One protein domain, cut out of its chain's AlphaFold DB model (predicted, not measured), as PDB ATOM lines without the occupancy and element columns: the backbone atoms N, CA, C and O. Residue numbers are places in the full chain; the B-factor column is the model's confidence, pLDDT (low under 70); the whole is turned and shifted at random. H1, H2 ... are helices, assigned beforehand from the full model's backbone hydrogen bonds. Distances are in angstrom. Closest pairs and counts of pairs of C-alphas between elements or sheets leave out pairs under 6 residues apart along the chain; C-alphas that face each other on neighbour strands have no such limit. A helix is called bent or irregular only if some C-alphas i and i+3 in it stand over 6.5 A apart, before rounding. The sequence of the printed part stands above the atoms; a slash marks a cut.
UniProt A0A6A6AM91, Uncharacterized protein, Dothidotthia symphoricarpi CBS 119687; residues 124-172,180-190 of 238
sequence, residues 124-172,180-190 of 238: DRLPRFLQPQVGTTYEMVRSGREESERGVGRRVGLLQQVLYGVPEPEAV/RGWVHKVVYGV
ATOM      1  N   ASP A 124     -53.579  -7.230  33.207       84.56
ATOM      2  CA  ASP A 124     -54.176  -5.961  33.637       84.56
ATOM      3  C   ASP A 124     -54.389  -5.916  35.165       84.56
ATOM      4  O   ASP A 124     -54.478  -4.840  35.758       84.56
ATOM      5  N   ARG A 125     -54.389  -7.074  35.844       88.25
ATOM      6  CA  ARG A 125     -54.500  -7.175  37.313       88.25
ATOM      7  C   ARG A 125     -53.164  -7.059  38.047       88.25
ATOM      8  O   ARG A 125     -53.148  -7.021  39.278       88.25
ATOM      9  N   LEU A 126     -52.045  -7.010  37.326       87.81
ATOM     10  CA  LEU A 126     -50.733  -6.832  37.939       87.81
ATOM     11  C   LEU A 126     -50.589  -5.417  38.525       87.81
ATOM     12  O   LEU A 126     -51.185  -4.466  38.015       87.81
ATOM     13  N   PRO A 127     -49.762  -5.227  39.570       90.12
ATOM     14  CA  PRO A 127     -49.361  -3.897  40.006       90.12
ATOM     15  C   PRO A 127     -48.838  -3.059  38.834       90.12
ATOM     16  O   PRO A 127     -48.120  -3.571  37.979       90.12
ATOM     17  N   ARG A 128     -49.119  -1.750  38.822       86.56
ATOM     18  CA  ARG A 128     -48.777  -0.845  37.700       86.56
ATOM     19  C   ARG A 128     -47.307  -0.889  37.254       86.56
ATOM     20  O   ARG A 128     -47.013  -0.576  36.110       86.56
ATOM     21  N   PHE A 129     -46.380  -1.249  38.143       85.19
ATOM     22  CA  PHE A 129     -44.955  -1.372  37.811       85.19
ATOM     23  C   PHE A 129     -44.599  -2.683  37.087       85.19
ATOM     24  O   PHE A 129     -43.554  -2.755  36.445       85.19
ATOM     25  N   LEU A 130     -45.452  -3.705  37.181       86.69
ATOM     26  CA  LEU A 130     -45.344  -4.957  36.435       86.69
ATOM     27  C   LEU A 130     -46.210  -4.957  35.184       86.69
ATOM     28  O   LEU A 130     -45.933  -5.735  34.293       86.69
ATOM     29  N   GLN A 131     -47.215  -4.092  35.074       90.00
ATOM     30  CA  GLN A 131     -47.992  -4.012  33.841       90.00
ATOM     31  C   GLN A 131     -47.081  -3.687  32.635       90.00
ATOM     32  O   GLN A 131     -46.172  -2.853  32.769       90.00
ATOM     33  N   PRO A 132     -47.310  -4.319  31.470       85.19
ATOM     34  CA  PRO A 132     -46.573  -4.035  30.247       85.19
ATOM     35  C   PRO A 132     -46.644  -2.541  29.945       85.19
ATOM     36  O   PRO A 132     -47.726  -1.958  29.900       85.19
ATOM     37  N   GLN A 133     -45.484  -1.909  29.783       83.25
ATOM     38  CA  GLN A 133     -45.429  -0.513  29.366       83.25
ATOM     39  C   GLN A 133     -45.359  -0.395  27.853       83.25
ATOM     40  O   GLN A 133     -45.024  -1.350  27.144       83.25
ATOM     41  N   VAL A 134     -45.641   0.826  27.401       81.31
ATOM     42  CA  VAL A 134     -45.554   1.194  25.998       81.31
ATOM     43  C   VAL A 134     -44.153   0.894  25.461       81.31
ATOM     44  O   VAL A 134     -43.164   1.303  26.074       81.31
ATOM     45  N   GLY A 135     -44.067   0.157  24.353       74.19
ATOM     46  CA  GLY A 135     -42.812  -0.274  23.725       74.19
ATOM     47  C   GLY A 135     -42.291  -1.656  24.150       74.19
ATOM     48  O   GLY A 135     -41.210  -2.053  23.715       74.19
ATOM     49  N   THR A 136     -43.026  -2.404  24.979       78.88
ATOM     50  CA  THR A 136     -42.733  -3.829  25.239       78.88
ATOM     51  C   THR A 136     -43.313  -4.722  24.140       78.88
ATOM     52  O   THR A 136     -44.347  -4.391  23.559       78.88
ATOM     53  N   THR A 137     -42.694  -5.880  23.869       76.00
ATOM     54  CA  THR A 137     -43.187  -6.840  22.855       76.00
ATOM     55  C   THR A 137     -44.633  -7.241  23.108       76.00
ATOM     56  O   THR A 137     -45.427  -7.349  22.176       76.00
ATOM     57  N   TYR A 138     -44.994  -7.396  24.381       80.38
ATOM     58  CA  TYR A 138     -46.356  -7.713  24.779       80.38
ATOM     59  C   TYR A 138     -47.371  -6.651  24.330       80.38
ATOM     60  O   TYR A 138     -48.431  -7.000  23.813       80.38
ATOM     61  N   GLU A 139     -47.051  -5.364  24.490       80.56
ATOM     62  CA  GLU A 139     -47.932  -4.293  24.026       80.56
ATOM     63  C   GLU A 139     -48.075  -4.325  22.502       80.56
ATOM     64  O   GLU A 139     -49.201  -4.341  22.024       80.56
ATOM     65  N   MET A 140     -46.975  -4.448  21.749       77.31
ATOM     66  CA  MET A 140     -47.020  -4.496  20.277       77.31
ATOM     67  C   MET A 140     -47.905  -5.621  19.735       77.31
ATOM     68  O   MET A 140     -48.594  -5.447  18.730       77.31
ATOM     69  N   VAL A 141     -47.891  -6.783  20.392       79.44
ATOM     70  CA  VAL A 141     -48.754  -7.909  20.012       79.44
ATOM     71  C   VAL A 141     -50.213  -7.632  20.382       79.44
ATOM     72  O   VAL A 141     -51.112  -8.025  19.639       79.44
ATOM     73  N   ARG A 142     -50.468  -6.946  21.505       78.62
ATOM     74  CA  ARG A 142     -51.826  -6.699  22.012       78.62
ATOM     75  C   ARG A 142     -52.534  -5.526  21.334       78.62
ATOM     76  O   ARG A 142     -53.715  -5.649  21.030       78.62
ATOM     77  N   SER A 143     -51.855  -4.398  21.129       74.06
ATOM     78  CA  SER A 143     -52.449  -3.170  20.572       74.06
ATOM     79  C   SER A 143     -52.631  -3.221  19.056       74.06
ATOM     80  O   SER A 143     -53.251  -2.336  18.475       74.06
ATOM     81  N   GLY A 144     -52.084  -4.241  18.391       64.00
ATOM     82  CA  GLY A 144     -51.943  -4.215  16.944       64.00
ATOM     83  C   GLY A 144     -50.893  -3.183  16.517       64.00
ATOM     84  O   GLY A 144     -50.525  -2.259  17.245       64.00
ATOM     85  N   ARG A 145     -50.365  -3.376  15.310       54.44
ATOM     86  CA  ARG A 145     -49.156  -2.713  14.797       54.44
ATOM     87  C   ARG A 145     -49.251  -1.179  14.681       54.44
ATOM     88  O   ARG A 145     -48.229  -0.542  14.462       54.44
ATOM     89  N   GLU A 146     -50.437  -0.588  14.816       57.50
ATOM     90  CA  GLU A 146     -50.690   0.813  14.449       57.50
ATOM     91  C   GLU A 146     -50.502   1.834  15.591       57.50
ATOM     92  O   GLU A 146     -50.281   3.009  15.309       57.50
ATOM     93  N   GLU A 147     -50.517   1.431  16.870       58.00
ATOM     94  CA  GLU A 147     -50.416   2.388  17.997       58.00
ATOM     95  C   GLU A 147     -49.014   2.536  18.618       58.00
ATOM     96  O   GLU A 147     -48.749   3.529  19.304       58.00
ATOM     97  N   SER A 148     -48.075   1.622  18.350       55.94
ATOM     98  CA  SER A 148     -46.774   1.616  19.044       55.94
ATOM     99  C   SER A 148     -45.804   2.737  18.635       55.94
ATOM    100  O   SER A 148     -44.838   2.994  19.356       55.94
ATOM    101  N   GLU A 149     -46.040   3.467  17.539       59.75
ATOM    102  CA  GLU A 149     -45.099   4.507  17.081       59.75
ATOM    103  C   GLU A 149     -45.122   5.794  17.930       59.75
ATOM    104  O   GLU A 149     -44.171   6.576  17.897       59.75
ATOM    105  N   ARG A 150     -46.153   6.023  18.760       59.19
ATOM    106  CA  ARG A 150     -46.241   7.243  19.595       59.19
ATOM    107  C   ARG A 150     -45.386   7.208  20.870       59.19
ATOM    108  O   ARG A 150     -45.239   8.242  21.521       59.19
ATOM    109  N   GLY A 151     -44.828   6.056  21.248       56.97
ATOM    110  CA  GLY A 151     -44.297   5.815  22.599       56.97
ATOM    111  C   GLY A 151     -42.778   5.717  22.766       56.97
ATOM    112  O   GLY A 151     -42.319   5.491  23.885       56.97
ATOM    113  N   VAL A 152     -41.984   5.901  21.707       56.81
ATOM    114  CA  VAL A 152     -40.558   5.492  21.631       56.81
ATOM    115  C   VAL A 152     -39.610   6.207  22.632       56.81
ATOM    116  O   VAL A 152     -38.427   5.895  22.723       56.81
ATOM    117  N   GLY A 153     -40.096   7.147  23.451       60.97
ATOM    118  CA  GLY A 153     -39.269   7.917  24.392       60.97
ATOM    119  C   GLY A 153     -39.171   7.383  25.827       60.97
ATOM    120  O   GLY A 153     -38.340   7.879  26.596       60.97
ATOM    121  N   ARG A 154     -40.010   6.424  26.247       66.81
ATOM    122  CA  ARG A 154     -40.060   6.012  27.660       66.81
ATOM    123  C   ARG A 154     -39.118   4.835  27.916       66.81
ATOM    124  O   ARG A 154     -39.290   3.756  27.366       66.81
ATOM    125  N   ARG A 155     -38.105   5.040  28.766       66.12
ATOM    126  CA  ARG A 155     -37.181   3.966  29.165       66.12
ATOM    127  C   ARG A 155     -37.935   2.905  29.967       66.12
ATOM    128  O   ARG A 155     -38.318   3.155  31.108       66.12
ATOM    129  N   VAL A 156     -38.112   1.734  29.367       72.81
ATOM    130  CA  VAL A 156     -38.617   0.530  30.033       72.81
ATOM    131  C   VAL A 156     -37.574   0.072  31.062       72.81
ATOM    132  O   VAL A 156     -36.382   0.013  30.762       72.81
ATOM    133  N   GLY A 157     -37.998  -0.199  32.299       76.50
ATOM    134  CA  GLY A 157     -37.097  -0.683  33.350       76.50
ATOM    135  C   GLY A 157     -36.596  -2.103  33.060       76.50
ATOM    136  O   GLY A 157     -37.324  -2.893  32.469       76.50
ATOM    137  N   LEU A 158     -35.385  -2.450  33.517       76.25
ATOM    138  CA  LEU A 158     -34.737  -3.750  33.253       76.25
ATOM    139  C   LEU A 158     -35.654  -4.950  33.548       76.25
ATOM    140  O   LEU A 158     -35.752  -5.867  32.744       76.25
ATOM    141  N   LEU A 159     -36.391  -4.909  34.663       77.69
ATOM    142  CA  LEU A 159     -37.325  -5.974  35.034       77.69
ATOM    143  C   LEU A 159     -38.430  -6.181  33.987       77.69
ATOM    144  O   LEU A 159     -38.773  -7.314  33.673       77.69
ATOM    145  N   GLN A 160     -38.964  -5.100  33.414       81.00
ATOM    146  CA  GLN A 160     -39.973  -5.194  32.359       81.00
ATOM    147  C   GLN A 160     -39.372  -5.680  31.037       81.00
ATOM    148  O   GLN A 160     -40.035  -6.417  30.315       81.00
ATOM    149  N   GLN A 161     -38.116  -5.323  30.742       77.81
ATOM    150  CA  GLN A 161     -37.408  -5.845  29.570       77.81
ATOM    151  C   GLN A 161     -37.225  -7.363  29.653       77.81
ATOM    152  O   GLN A 161     -37.416  -8.054  28.659       77.81
ATOM    153  N   VAL A 162     -36.899  -7.872  30.845       77.38
ATOM    154  CA  VAL A 162     -36.746  -9.310  31.096       77.38
ATOM    155  C   VAL A 162     -38.096 -10.029  31.051       77.38
ATOM    156  O   VAL A 162     -38.206 -11.072  30.421       77.38
ATOM    157  N   LEU A 163     -39.133  -9.475  31.691       80.31
ATOM    158  CA  LEU A 163     -40.440 -10.136  31.798       80.31
ATOM    159  C   LEU A 163     -41.238 -10.155  30.491       80.31
ATOM    160  O   LEU A 163     -41.941 -11.127  30.230       80.31
ATOM    161  N   TYR A 164     -41.169  -9.085  29.695       81.50
ATOM    162  CA  TYR A 164     -42.035  -8.913  28.519       81.50
ATOM    163  C   TYR A 164     -41.291  -8.948  27.189       81.50
ATOM    164  O   TYR A 164     -41.934  -8.902  26.139       81.50
ATOM    165  N   GLY A 165     -39.958  -9.029  27.227       70.88
ATOM    166  CA  GLY A 165     -39.110  -8.856  26.060       70.88
ATOM    167  C   GLY A 165     -39.134  -7.411  25.558       70.88
ATOM    168  O   GLY A 165     -40.169  -6.739  25.513       70.88
ATOM    169  N   VAL A 166     -37.972  -6.914  25.155       66.94
ATOM    170  CA  VAL A 166     -37.892  -5.784  24.225       66.94
ATOM    171  C   VAL A 166     -37.587  -6.415  22.876       66.94
ATOM    172  O   VAL A 166     -36.662  -7.231  22.830       66.94
ATOM    173  N   PRO A 167     -38.334  -6.110  21.800       58.00
ATOM    174  CA  PRO A 167     -37.905  -6.549  20.482       58.00
ATOM    175  C   PRO A 167     -36.506  -5.978  20.278       58.00
ATOM    176  O   PRO A 167     -36.282  -4.807  20.574       58.00
ATOM    177  N   GLU A 168     -35.571  -6.834  19.883       56.56
ATOM    178  CA  GLU A 168     -34.163  -6.522  19.650       56.56
ATOM    179  C   GLU A 168     -33.940  -5.023  19.377       56.56
ATOM    180  O   GLU A 168     -34.292  -4.537  18.298       56.56
ATOM    181  N   PRO A 169     -33.364  -4.247  20.321       52.44
ATOM    182  CA  PRO A 169     -33.116  -2.825  20.082       52.44
ATOM    183  C   PRO A 169     -32.102  -2.596  18.946       52.44
ATOM    184  O   PRO A 169     -31.819  -1.455  18.587       52.44
ATOM    185  N   GLU A 170     -31.535  -3.675  18.398       50.12
ATOM    186  CA  GLU A 170     -30.465  -3.685  17.409       50.12
ATOM    187  C   GLU A 170     -30.957  -3.877  15.963       50.12
ATOM    188  O   GLU A 170     -30.173  -3.673  15.039       50.12
ATOM    189  N   ALA A 171     -32.238  -4.186  15.720       44.47
ATOM    190  CA  ALA A 171     -32.684  -4.521  14.362       44.47
ATOM    191  C   ALA A 171     -32.848  -3.315  13.411       44.47
ATOM    192  O   ALA A 171     -32.904  -3.510  12.198       44.47
ATOM    193  N   VAL A 172     -32.915  -2.066  13.895       41.56
ATOM    194  CA  VAL A 172     -33.163  -0.909  13.007       41.56
ATOM    195  C   VAL A 172     -32.389   0.343  13.429       41.56
ATOM    196  O   VAL A 172     -32.969   1.363  13.787       41.56
ATOM    197  N   ARG A 180     -22.703  -4.403  21.817       60.66
ATOM    198  CA  ARG A 180     -23.814  -5.033  22.541       60.66
ATOM    199  C   ARG A 180     -23.822  -4.529  23.980       60.66
ATOM    200  O   ARG A 180     -22.812  -4.600  24.682       60.66
ATOM    201  N   GLY A 181     -24.949  -3.965  24.407       66.56
ATOM    202  CA  GLY A 181     -25.088  -3.436  25.761       66.56
ATOM    203  C   GLY A 181     -24.949  -4.544  26.810       66.56
ATOM    204  O   GLY A 181     -25.314  -5.688  26.560       66.56
ATOM    205  N   TRP A 182     -24.478  -4.202  28.013       65.50
ATOM    206  CA  TRP A 182     -24.304  -5.151  29.128       65.50
ATOM    207  C   TRP A 182     -25.559  -5.994  29.424       65.50
ATOM    208  O   TRP A 182     -25.456  -7.168  29.758       65.50
ATOM    209  N   VAL A 183     -26.752  -5.430  29.218       63.56
ATOM    210  CA  VAL A 183     -28.028  -6.149  29.378       63.56
ATOM    211  C   VAL A 183     -28.127  -7.352  28.437       63.56
ATOM    212  O   VAL A 183     -28.588  -8.404  28.857       63.56
ATOM    213  N   HIS A 184     -27.635  -7.243  27.202       65.00
ATOM    214  CA  HIS A 184     -27.596  -8.366  26.266       65.00
ATOM    215  C   HIS A 184     -26.661  -9.475  26.770       65.00
ATOM    216  O   HIS A 184     -26.969 -10.653  26.633       65.00
ATOM    217  N   LYS A 185     -25.537  -9.123  27.402       73.19
ATOM    218  CA  LYS A 185     -24.633 -10.118  28.002       73.19
ATOM    219  C   LYS A 185     -25.311 -10.860  29.155       73.19
ATOM    220  O   LYS A 185     -25.260 -12.081  29.213       73.19
ATOM    221  N   VAL A 186     -26.011 -10.126  30.024       68.56
ATOM    222  CA  VAL A 186     -26.718 -10.699  31.181       68.56
ATOM    223  C   VAL A 186     -27.900 -11.573  30.758       68.56
ATOM    224  O   VAL A 186     -28.064 -12.663  31.293       68.56
ATOM    225  N   VAL A 187     -28.725 -11.111  29.814       65.88
ATOM    226  CA  VAL A 187     -29.951 -11.821  29.405       65.88
ATOM    227  C   VAL A 187     -29.633 -13.082  28.605       65.88
ATOM    228  O   VAL A 187     -30.278 -14.104  28.811       65.88
ATOM    229  N   TYR A 188     -28.642 -13.022  27.717       65.44
ATOM    230  CA  TYR A 188     -28.316 -14.136  26.823       65.44
ATOM    231  C   TYR A 188     -27.149 -14.997  27.315       65.44
ATOM    232  O   TYR A 188     -26.779 -15.949  26.638       65.44
ATOM    233  N   GLY A 189     -26.555 -14.671  28.470       63.91
ATOM    234  CA  GLY A 189     -25.431 -15.425  29.027       63.91
ATOM    235  C   GLY A 189     -24.221 -15.498  28.093       63.91
ATOM    236  O   GLY A 189     -23.464 -16.462  28.157       63.91
ATOM    237  N   VAL A 190     -24.055 -14.511  27.205       68.25
ATOM    238  CA  VAL A 190     -22.931 -14.468  26.265       68.25
ATOM    239  C   VAL A 190     -21.672 -14.195  27.079       68.25
ATOM    240  O   VAL A 190     -21.506 -13.089  27.597       68.25
TER     241      VAL A 190
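This is residues 124 to 172 and 180 to 190 of the 238 residues of an uncharacterized protein of Dothidotthia symphoricarpi CBS 119687 (UniProt A0A6A6AM91). The model shows little regular structure: three short helices in a loose, bent row, H2 between H1 and H3 and near each of them without clearly touching either, with long stretches without a named element before H1, residues 124 to 136, and between H1 and H2, residues 143 to 157. The printed part has 60 residues, 20 of them in H1, H2 and H3 in chain order, with no named strand; the class is all helix. It is only just compact, close to loose, with a radius of gyration of the C-alphas of 12.1 A and spans of 32 by 29 by 18 A.

H2, residues 158 to 164, is 10.1 A long and begins at C-alpha 158 (-34.737, -3.750, 33.253). H1, residues 137 to 142, spans 8.7 A from C-alpha 137 (-43.187, -6.840, 22.855). H3, residues 182 to 188, is 10.1 A long.

H2 and H1 are close but not clearly touching; their closest C-alphas, of Tyr 164 and Tyr 138, are 5.8 A apart. They run the same way at a steep tilt of 41 degrees. H2 and H3 are close but not clearly touching, closest at the C-alphas of Val 162 and Val 187, 7.4 A. H1 and H3 are apart. In H1, H2 and H3 every O i to N i+4 pair is within hydrogen-bond range.

The C-alphas of Arg 125 and Val 190, the two farthest apart, are 34.2 A apart. Residues 173 to 179 are not printed, leaving 14.0 A between C-alphas 172 and 180. H1 to H2 is a long link. Mean pLDDT of the printed part is 70.6; residues 144 to 155 are among those under 70.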